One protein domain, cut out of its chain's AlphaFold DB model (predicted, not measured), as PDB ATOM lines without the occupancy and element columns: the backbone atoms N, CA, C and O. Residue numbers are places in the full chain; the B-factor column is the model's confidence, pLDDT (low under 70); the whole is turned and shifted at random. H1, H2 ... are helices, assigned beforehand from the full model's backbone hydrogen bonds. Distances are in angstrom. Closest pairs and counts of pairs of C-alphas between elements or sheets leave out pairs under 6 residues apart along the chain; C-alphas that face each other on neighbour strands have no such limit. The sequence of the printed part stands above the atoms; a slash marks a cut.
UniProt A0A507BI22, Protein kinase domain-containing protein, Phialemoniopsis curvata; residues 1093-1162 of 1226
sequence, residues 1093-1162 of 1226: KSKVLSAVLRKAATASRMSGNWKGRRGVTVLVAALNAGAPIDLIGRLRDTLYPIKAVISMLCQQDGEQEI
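What this domain is: This is residues 1093 to 1162 of the 1226 residues of the protein "Protein kinase domain-containing protein" of Phialemoniopsis curvata (UniProt A0A507BI22). Three helices lie nearly aligned, their centres making a triangle: H1 and H2 form a helical hairpin, and H4 packs alongside, with only the first residues of H1 reaching it. The five-residue H3 sits on the side away from H1, at the corner where the chain turns into H4. The printed part has 70 residues with four named helices in the order H1, H2, H3, H4 and no named strand; the class is all helix. It is compact, with a radius of gyration of the C-alphas of 11.6 A, and spans 34 by 25 by 20 A.

Where its parts are: H1 holds residues 1093 to 1107, begins at C-alpha 1093 (38.127, 8.658, -26.514) and is 20.6 A long. H2, residues 1117 to 1127, is 15.5 A long. H3 holds residues 1135 to 1139. H4, residues 1145 to 1154, is 14.2 A long and ends at C-alpha 1154 (39.333, 17.217, -26.003).

How they stand to each other: H1 and H2 touch in a hairpin, opposite ways at a shallow tilt of 22 degrees; their closest C-alphas, of Ala 1107 and Arg 1118, are 5.4 A apart. H4 is the hub, touching the three other helices. H1 and H4 only just touch, with 3 pairs of C-alphas within 8 A, through residues 1093 to 1097 of H1 alone; the closest C-alphas, of Lys 1093 and Leu 1153, are 6.4 A apart. H2 and H4 touch and run the same way at a shallow tilt of 30 degrees, closest at the C-alphas of Gly 1119 and Ile 1146, 6.9 A. H3 and H4 touch only at the corner, and only just, with 3 pairs within 8 A; the closest C-alphas are those of Leu 1139 and Pro 1145, 5.3 A. H2 and H3 are near each other, and H1 and H3 are apart. In H1, H2, H3 and H4 every O i to N i+4 pair is within hydrogen-bond range.

The domain as a whole: The two C-alphas farthest apart, of Ser 1111 and Gln 1160, are 34.2 A apart. The printed part has no cut; the link from H3 to H4 is tight, those from H1 to H2 and H2 to H3 are short, and none is long. The mean pLDDT of the printed part is 70.1, with residues 1093 to 1094 and 1137 to 1162 under 70.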
ATOM      1  N   LYS A1093      37.575   7.494 -27.245       63.47
ATOM      2  CA  LYS A1093      38.127   8.658 -26.514       63.47
ATOM      3  C   LYS A1093      37.371   8.915 -25.203       63.47
ATOM      4  O   LYS A1093      37.993   9.054 -24.150       63.47
ATOM      5  N   SER A1094      36.037   8.869 -25.255       66.12
ATOM      6  CA  SER A1094      35.135   9.042 -24.107       66.12
ATOM      7  C   SER A1094      35.373   8.014 -22.983       66.12
ATOM      8  O   SER A1094      35.369   8.380 -21.805       66.12
ATOM      9  N   LYS A1095      35.707   6.748 -23.298       75.00
ATOM     10  CA  LYS A1095      36.078   5.725 -22.295       75.00
ATOM     11  C   LYS A1095      37.377   6.089 -21.563       75.00
ATOM     12  O   LYS A1095      37.436   5.964 -20.338       75.00
ATOM     13  N   VAL A1096      38.394   6.551 -22.297       77.44
ATOM     14  CA  VAL A1096      39.688   6.972 -21.727       77.44
ATOM     15  C   VAL A1096      39.516   8.233 -20.881       77.44
ATOM     16  O   VAL A1096      39.940   8.250 -19.726       77.44
ATOM     17  N   LEU A1097      38.813   9.246 -21.395       76.00
ATOM     18  CA  LEU A1097      38.505  10.479 -20.666       76.00
ATOM     19  C   LEU A1097      37.717  10.189 -19.377       76.00
ATOM     20  O   LEU A1097      38.098  10.646 -18.302       76.00
ATOM     21  N   SER A1098      36.697   9.330 -19.446       72.00
ATOM     22  CA  SER A1098      35.921   8.891 -18.279       72.00
ATOM     23  C   SER A1098      36.757   8.129 -17.245       72.00
ATOM     24  O   SER A1098      36.454   8.172 -16.052       72.00
ATOM     25  N   ALA A1099      37.793   7.390 -17.652       79.38
ATOM     26  CA  ALA A1099      38.717   6.738 -16.722       79.38
ATOM     27  C   ALA A1099      39.671   7.752 -16.067       79.38
ATOM     28  O   ALA A1099      39.821   7.748 -14.844       79.38
ATOM     29  N   VAL A1100      40.239   8.664 -16.866       79.94
ATOM     30  CA  VAL A1100      41.112   9.759 -16.417       79.94
ATOM     31  C   VAL A1100      40.400  10.655 -15.405       79.94
ATOM     32  O   VAL A1100      40.931  10.860 -14.317       79.94
ATOM     33  N   LEU A1101      39.186  11.129 -15.703       77.50
ATOM     34  CA  LEU A1101      38.420  12.019 -14.822       77.50
ATOM     35  C   LEU A1101      38.051  11.337 -13.496       77.50
ATOM     36  O   LEU A1101      38.337  11.877 -12.426       77.50
ATOM     37  N   ARG A1102      37.505  10.111 -13.540       78.19
ATOM     38  CA  ARG A1102      37.186   9.343 -12.319       78.19
ATOM     39  C   ARG A1102      38.432   9.082 -11.472       78.19
ATOM     40  O   ARG A1102      38.385   9.239 -10.251       78.19
ATOM     41  N   LYS A1103      39.564   8.728 -12.091       83.19
ATOM     42  CA  LYS A1103      40.802   8.500 -11.340       83.19
ATOM     43  C   LYS A1103      41.387   9.803 -10.795       83.19
ATOM     44  O   LYS A1103      41.796   9.812  -9.637       83.19
ATOM     45  N   ALA A1104      41.353  10.902 -11.549       78.25
ATOM     46  CA  ALA A1104      41.786  12.219 -11.085       78.25
ATOM     47  C   ALA A1104      40.971  12.685  -9.867       78.25
ATOM     48  O   ALA A1104      41.562  13.096  -8.871       78.25
ATOM     49  N   ALA A1105      39.644  12.508  -9.873       75.06
ATOM     50  CA  ALA A1105      38.793  12.798  -8.717       75.06
ATOM     51  C   ALA A1105      39.208  12.006  -7.457       75.06
ATOM     52  O   ALA A1105      39.231  12.559  -6.355       75.06
ATOM     53  N   THR A1106      39.613  10.734  -7.603       78.88
ATOM     54  CA  THR A1106      40.179   9.957  -6.481       78.88
ATOM     55  C   THR A1106      41.592  10.409  -6.090       78.88
ATOM     56  O   THR A1106      41.882  10.546  -4.902       78.88
ATOM     57  N   ALA A1107      42.459  10.711  -7.062       79.81
ATOM     58  CA  ALA A1107      43.848  11.114  -6.841       79.81
ATOM     59  C   ALA A1107      43.976  12.505  -6.196       79.81
ATOM     60  O   ALA A1107      44.913  12.743  -5.436       79.81
ATOM     61  N   SER A1108      42.996  13.394  -6.392       75.56
ATOM     62  CA  SER A1108      42.880  14.671  -5.672       75.56
ATOM     63  C   SER A1108      42.842  14.513  -4.145       75.56
ATOM     64  O   SER A1108      43.202  15.453  -3.435       75.56
ATOM     65  N   ARG A1109      42.438  13.339  -3.629       78.00
ATOM     66  CA  ARG A1109      42.421  13.015  -2.189       78.00
ATOM     67  C   ARG A1109      43.754  12.456  -1.666       78.00
ATOM     68  O   ARG A1109      43.922  12.353  -0.456       78.00
ATOM     69  N   MET A1110      44.695  12.097  -2.542       78.81
ATOM     70  CA  MET A1110      46.034  11.624  -2.163       78.81
ATOM     71  C   MET A1110      46.949  12.805  -1.815       78.81
ATOM     72  O   MET A1110      46.796  13.893  -2.372       78.81
ATOM     73  N   SER A1111      47.953  12.601  -0.963       70.19
ATOM     74  CA  SER A1111      49.096  13.517  -0.856       70.19
ATOM     75  C   SER A1111      49.983  13.458  -2.117       70.19
ATOM     76  O   SER A1111      49.791  12.602  -2.983       70.19
ATOM     77  N   GLY A1112      50.935  14.389  -2.237       70.62
ATOM     78  CA  GLY A1112      51.858  14.474  -3.377       70.62
ATOM     79  C   GLY A1112      51.421  15.440  -4.485       70.62
ATOM     80  O   GLY A1112      50.352  16.057  -4.434       70.62
ATOM     81  N   ASN A1113      52.286  15.601  -5.482       74.62
ATOM     82  CA  ASN A1113      52.117  16.513  -6.610       74.62
ATOM     83  C   ASN A1113      51.429  15.809  -7.798       74.62
ATOM     84  O   ASN A1113      51.469  14.587  -7.942       74.62
ATOM     85  N   TRP A1114      50.839  16.583  -8.712       77.06
ATOM     86  CA  TRP A1114      50.329  16.087  -9.996       77.06
ATOM     87  C   TRP A1114      51.437  15.634 -10.964       77.06
ATOM     88  O   TRP A1114      51.148  14.869 -11.879       77.06
ATOM     89  N   LYS A1115      52.693  16.051 -10.737       74.62
ATOM     90  CA  LYS A1115      53.892  15.468 -11.376       74.62
ATOM     91  C   LYS A1115      54.360  14.161 -10.695       74.62
ATOM     92  O   LYS A1115      55.113  13.408 -11.298       74.62
ATOM     93  N   GLY A1116      53.908  13.879  -9.470       81.50
ATOM     94  CA  GLY A1116      54.330  12.744  -8.640       81.50
ATOM     95  C   GLY A1116      53.353  11.569  -8.652       81.50
ATOM     96  O   GLY A1116      52.780  11.235  -9.693       81.50
ATOM     97  N   ARG A1117      53.110  10.956  -7.482       83.81
ATOM     98  CA  ARG A1117      52.247   9.759  -7.335       83.81
ATOM     99  C   ARG A1117      50.842   9.934  -7.912       83.81
ATOM    100  O   ARG A1117      50.279   8.981  -8.452       83.81
ATOM    101  N   ARG A1118      50.273  11.144  -7.850       83.12
ATOM    102  CA  ARG A1118      48.970  11.443  -8.471       83.12
ATOM    103  C   ARG A1118      49.029  11.353 -10.003       83.12
ATOM    104  O   ARG A1118      48.085  10.858 -10.609       83.12
ATOM    105  N   GLY A1119      50.132  11.800 -10.609       82.12
ATOM    106  CA  GLY A1119      50.383  11.728 -12.052       82.12
ATOM    107  C   GLY A1119      50.467  10.284 -12.543       82.12
ATOM    108  O   GLY A1119      49.679   9.896 -13.402       82.12
ATOM    109  N   VAL A1120      51.324   9.474 -11.908       87.50
ATOM    110  CA  VAL A1120      51.420   8.011 -12.118       87.50
ATOM    111  C   VAL A1120      50.038   7.359 -12.036       87.50
ATOM    112  O   VAL A1120      49.615   6.655 -12.950       87.50
ATOM    113  N   THR A1121      49.292   7.656 -10.968       84.81
ATOM    114  CA  THR A1121      47.973   7.065 -10.696       84.81
ATOM    115  C   THR A1121      46.945   7.363 -11.795       84.81
ATOM    116  O   THR A1121      46.161   6.482 -12.150       84.81
ATOM    117  N   VAL A1122      46.931   8.587 -12.336       84.12
ATOM    118  CA  VAL A1122      46.016   8.987 -13.423       84.12
ATOM    119  C   VAL A1122      46.484   8.458 -14.781       84.12
ATOM    120  O   VAL A1122      45.651   8.026 -15.575       84.12
ATOM    121  N   LEU A1123      47.795   8.422 -15.040       85.19
ATOM    122  CA  LEU A1123      48.350   7.914 -16.298       85.19
ATOM    123  C   LEU A1123      48.147   6.401 -16.448       85.19
ATOM    124  O   LEU A1123      47.664   5.962 -17.488       85.19
ATOM    125  N   VAL A1124      48.385   5.615 -15.393       86.50
ATOM    126  CA  VAL A1124      48.043   4.180 -15.363       86.50
ATOM    127  C   VAL A1124      46.554   3.967 -15.666       86.50
ATOM    128  O   VAL A1124      46.206   3.075 -16.431       86.50
ATOM    129  N   ALA A1125      45.656   4.809 -15.142       85.44
ATOM    130  CA  ALA A1125      44.228   4.703 -15.454       85.44
ATOM    131  C   ALA A1125      43.875   5.084 -16.906       85.44
ATOM    132  O   ALA A1125      42.893   4.561 -17.432       85.44
ATOM    133  N   ALA A1126      44.663   5.941 -17.564       83.38
ATOM    134  CA  ALA A1126      44.532   6.202 -18.997       83.38
ATOM    135  C   ALA A1126      44.963   4.978 -19.824       83.38
ATOM    136  O   ALA A1126      44.202   4.516 -20.675       83.38
ATOM    137  N   LEU A1127      46.143   4.416 -19.532       84.19
ATOM    138  CA  LEU A1127      46.684   3.228 -20.209       84.19
ATOM    139  C   LEU A1127      45.744   2.023 -20.042       84.19
ATOM    140  O   LEU A1127      45.310   1.430 -21.024       84.19
ATOM    141  N   ASN A1128      45.300   1.741 -18.812       84.75
ATOM    142  CA  ASN A1128      44.346   0.668 -18.501       84.75
ATOM    143  C   ASN A1128      42.972   0.841 -19.188       84.75
ATOM    144  O   ASN A1128      42.223  -0.128 -19.326       84.75
ATOM    145  N   ALA A1129      42.617   2.060 -19.613       81.75
ATOM    146  CA  ALA A1129      41.402   2.331 -20.382       81.75
ATOM    147  C   ALA A1129      41.586   2.187 -21.906       81.75
ATOM    148  O   ALA A1129      40.578   2.140 -22.622       81.75
ATOM    149  N   GLY A1130      42.834   2.079 -22.377       75.31
ATOM    150  CA  GLY A1130      43.221   1.905 -23.779       75.31
ATOM    151  C   GLY A1130      44.114   3.011 -24.357       75.31
ATOM    152  O   GLY A1130      44.242   3.076 -25.575       75.31
ATOM    153  N   ALA A1131      44.687   3.912 -23.548       77.00
ATOM    154  CA  ALA A1131      45.619   4.923 -24.061       77.00
ATOM    155  C   ALA A1131      46.949   4.294 -24.540       77.00
ATOM    156  O   ALA A1131      47.433   3.364 -23.895       77.00
ATOM    157  N   PRO A1132      47.566   4.801 -25.626       74.50
ATOM    158  CA  PRO A1132      48.837   4.280 -26.132       74.50
ATOM    159  C   PRO A1132      49.994   4.574 -25.168       74.50
ATOM    160  O   PRO A1132      50.047   5.649 -24.564       74.50
ATOM    161  N   ILE A1133      50.952   3.648 -25.067       75.19
ATOM    162  CA  ILE A1133      52.100   3.760 -24.152       75.19
ATOM    163  C   ILE A1133      53.001   4.967 -24.478       75.19
ATOM    164  O   ILE A1133      53.498   5.624 -23.562       75.19
ATOM    165  N   ASP A1134      53.083   5.355 -25.757       71.62
ATOM    166  CA  ASP A1134      53.725   6.571 -26.288       71.62
ATOM    167  C   ASP A1134      53.309   7.863 -25.565       71.62
ATOM    168  O   ASP A1134      54.021   8.872 -25.603       71.62
ATOM    169  N   LEU A1135      52.139   7.857 -24.914       72.75
ATOM    170  CA  LEU A1135      51.671   8.965 -24.093       72.75
ATOM    171  C   LEU A1135      52.681   9.308 -22.986       72.75
ATOM    172  O   LEU A1135      52.850  10.486 -22.700       72.75
ATOM    173  N   ILE A1136      53.405   8.328 -22.426       75.31
ATOM    174  CA  ILE A1136      54.478   8.564 -21.442       75.31
ATOM    175  C   ILE A1136      55.523   9.535 -22.015       75.31
ATOM    176  O   ILE A1136      55.811  10.561 -21.399       75.31
ATOM    177  N   GLY A1137      56.038   9.258 -23.219       68.06
ATOM    178  CA  GLY A1137      57.057  10.089 -23.866       68.06
ATOM    179  C   GLY A1137      56.566  11.510 -24.152       68.06
ATOM    180  O   GLY A1137      57.262  12.478 -23.849       68.06
ATOM    181  N   ARG A1138      55.328  11.654 -24.648       67.94
ATOM    182  CA  ARG A1138      54.730  12.963 -24.984       67.94
ATOM    183  C   ARG A1138      54.458  13.859 -23.773       67.94
ATOM    184  O   ARG A1138      54.302  15.065 -23.940       67.94
ATOM    185  N   LEU A1139      54.379  13.305 -22.562       68.00
ATOM    186  CA  LEU A1139      54.111  14.094 -21.355       68.00
ATOM    187  C   LEU A1139      55.350  14.833 -20.833       68.00
ATOM    188  O   LEU A1139      55.186  15.837 -20.136       68.00
ATOM    189  N   ARG A1140      56.560  14.394 -21.208       65.50
ATOM    190  CA  ARG A1140      57.846  14.991 -20.803       65.50
ATOM    191  C   ARG A1140      57.963  16.473 -21.170       65.50
ATOM    192  O   ARG A1140      58.457  17.259 -20.366       65.50
ATOM    193  N   ASP A1141      57.440  16.856 -22.332       55.78
ATOM    194  CA  ASP A1141      57.489  18.232 -22.846       55.78
ATOM    195  C   ASP A1141      56.415  19.150 -22.228       55.78
ATOM    196  O   ASP A1141      56.319  20.333 -22.557       55.78
ATOM    197  N   THR A1142      55.572  18.623 -21.328       57.44
ATOM    198  CA  THR A1142      54.392  19.329 -20.814       57.44
ATOM    199  C   THR A1142      54.498  19.613 -19.315       57.44
ATOM    200  O   THR A1142      54.537  18.714 -18.479       57.44
ATOM    201  N   LEU A1143      54.462  20.897 -18.940       47.19
ATOM    202  CA  LEU A1143      54.542  21.337 -17.534       47.19
ATOM    203  C   LEU A1143      53.401  20.804 -16.640       47.19
ATOM    204  O   LEU A1143      53.531  20.807 -15.414       47.19
ATOM    205  N   TYR A1144      52.301  20.343 -17.245       55.91
ATOM    206  CA  TYR A1144      51.105  19.837 -16.571       55.91
ATOM    207  C   TYR A1144      50.586  18.563 -17.263       55.91
ATOM    208  O   TYR A1144      49.628  18.655 -18.037       55.91
ATOM    209  N   PRO A1145      51.156  17.376 -16.972       55.34
ATOM    210  CA  PRO A1145      50.838  16.131 -17.676       55.34
ATOM    211  C   PRO A1145      49.335  15.843 -17.798       55.34
ATOM    212  O   PRO A1145      48.826  15.614 -18.888       55.34
ATOM    213  N   ILE A1146      48.572  15.955 -16.708       57.28
ATOM    214  CA  ILE A1146      47.124  15.678 -16.729       57.28
ATOM    215  C   ILE A1146      46.348  16.702 -17.577       57.28
ATOM    216  O   ILE A1146      45.401  16.329 -18.267       57.28
ATOM    217  N   LYS A1147      46.775  17.973 -17.602       60.69
ATOM    218  CA  LYS A1147      46.168  18.987 -18.477       60.69
ATOM    219  C   LYS A1147      46.501  18.724 -19.947       60.69
ATOM    220  O   LYS A1147      45.648  18.968 -20.795       60.69
ATOM    221  N   ALA A1148      47.683  18.182 -20.245       60.50
ATOM    222  CA  ALA A1148      48.024  17.711 -21.583       60.50
ATOM    223  C   ALA A1148      47.159  16.508 -21.993       60.50
ATOM    224  O   ALA A1148      46.503  16.593 -23.025       60.50
ATOM    225  N   VAL A1149      47.042  15.459 -21.163       61.59
ATOM    226  CA  VAL A1149      46.154  14.304 -21.433       61.59
ATOM    227  C   VAL A1149      44.719  14.760 -21.720       61.59
ATOM    228  O   VAL A1149      44.146  14.376 -22.737       61.59
ATOM    229  N   ILE A1150      44.147  15.621 -20.871       62.03
ATOM    230  CA  ILE A1150      42.783  16.138 -21.063       62.03
ATOM    231  C   ILE A1150      42.696  16.985 -22.343       62.03
ATOM    232  O   ILE A1150      41.801  16.758 -23.154       62.03
ATOM    233  N   SER A1151      43.636  17.906 -22.582       62.75
ATOM    234  CA  SER A1151      43.636  18.749 -23.787       62.75
ATOM    235  C   SER A1151      43.782  17.939 -25.078       62.75
ATOM    236  O   SER A1151      43.131  18.269 -26.064       62.75
ATOM    237  N   MET A1152      44.595  16.879 -25.082       60.97
ATOM    238  CA  MET A1152      44.785  15.987 -26.234       60.97
ATOM    239  C   MET A1152      43.550  15.120 -26.508       60.97
ATOM    240  O   MET A1152      43.268  14.817 -27.664       60.97
ATOM    241  N   LEU A1153      42.791  14.747 -25.470       59.66
ATOM    242  CA  LEU A1153      41.511  14.045 -25.620       59.66
ATOM    243  C   LEU A1153      40.391  14.984 -26.104       59.66
ATOM    244  O   LEU A1153      39.563  14.570 -26.910       59.66
ATOM    245  N   CYS A1154      40.382  16.247 -25.663       57.38
ATOM    246  CA  CYS A1154      39.333  17.217 -26.003       57.38
ATOM    247  C   CYS A1154      39.508  17.891 -27.379       57.38
ATOM    248  O   CYS A1154      38.538  18.405 -27.930       57.38
ATOM    249  N   GLN A1155      40.716  17.911 -27.954       55.53
ATOM    250  CA  GLN A1155      41.081  18.771 -29.096       55.53
ATOM    251  C   GLN A1155      40.418  18.471 -30.460       55.53
ATOM    252  O   GLN A1155      40.762  19.134 -31.436       55.53
ATOM    253  N   GLN A1156      39.490  17.511 -30.562       49.88
ATOM    254  CA  GLN A1156      38.796  17.198 -31.827       49.88
ATOM    255  C   GLN A1156      37.270  17.040 -31.745       49.88
ATOM    256  O   GLN A1156      36.621  17.193 -32.772       49.88
ATOM    257  N   ASP A1157      36.691  16.804 -30.564       51.69
ATOM    258  CA  ASP A1157      35.234  16.620 -30.380       51.69
ATOM    259  C   ASP A1157      34.660  17.573 -29.296       51.69
ATOM    260  O   ASP A1157      33.486  17.528 -28.919       51.69
ATOM    261  N   GLY A1158      35.511  18.466 -28.776       46.94
ATOM    262  CA  GLY A1158      35.359  19.130 -27.481       46.94
ATOM    263  C   GLY A1158      34.456  20.361 -27.391       46.94
ATOM    264  O   GLY A1158      34.578  21.078 -26.406       46.94
ATOM    265  N   GLU A1159      33.565  20.635 -28.345       44.34
ATOM    266  CA  GLU A1159      32.520  21.661 -28.142       44.34
ATOM    267  C   GLU A1159      31.154  21.037 -27.844       44.34
ATOM    268  O   GLU A1159      30.499  21.456 -26.895       44.34
ATOM    269  N   GLN A1160      30.744  19.982 -28.558       45.09
ATOM    270  CA  GLN A1160      29.450  19.335 -28.298       45.09
ATOM    271  C   GLN A1160      29.490  18.372 -27.104       45.09
ATOM    272  O   GLN A1160      28.577  18.426 -26.286       45.09
ATOM    273  N   GLU A1161      30.540  17.555 -26.928       47.09
ATOM    274  CA  GLU A1161      30.656  16.732 -25.709       47.09
ATOM    275  C   GLU A1161      30.965  17.583 -24.467       47.09
ATOM    276  O   GLU A1161      30.440  17.284 -23.401       47.09
ATOM    277  N   ILE A1162      31.733  18.680 -24.568       45.28
ATOM    278  CA  ILE A1162      31.951  19.568 -23.407       45.28
ATOM    279  C   ILE A1162      30.705  20.403 -23.106       45.28
ATOM    280  O   ILE A1162      30.437  20.646 -21.933       45.28
TER     281      ILE A1162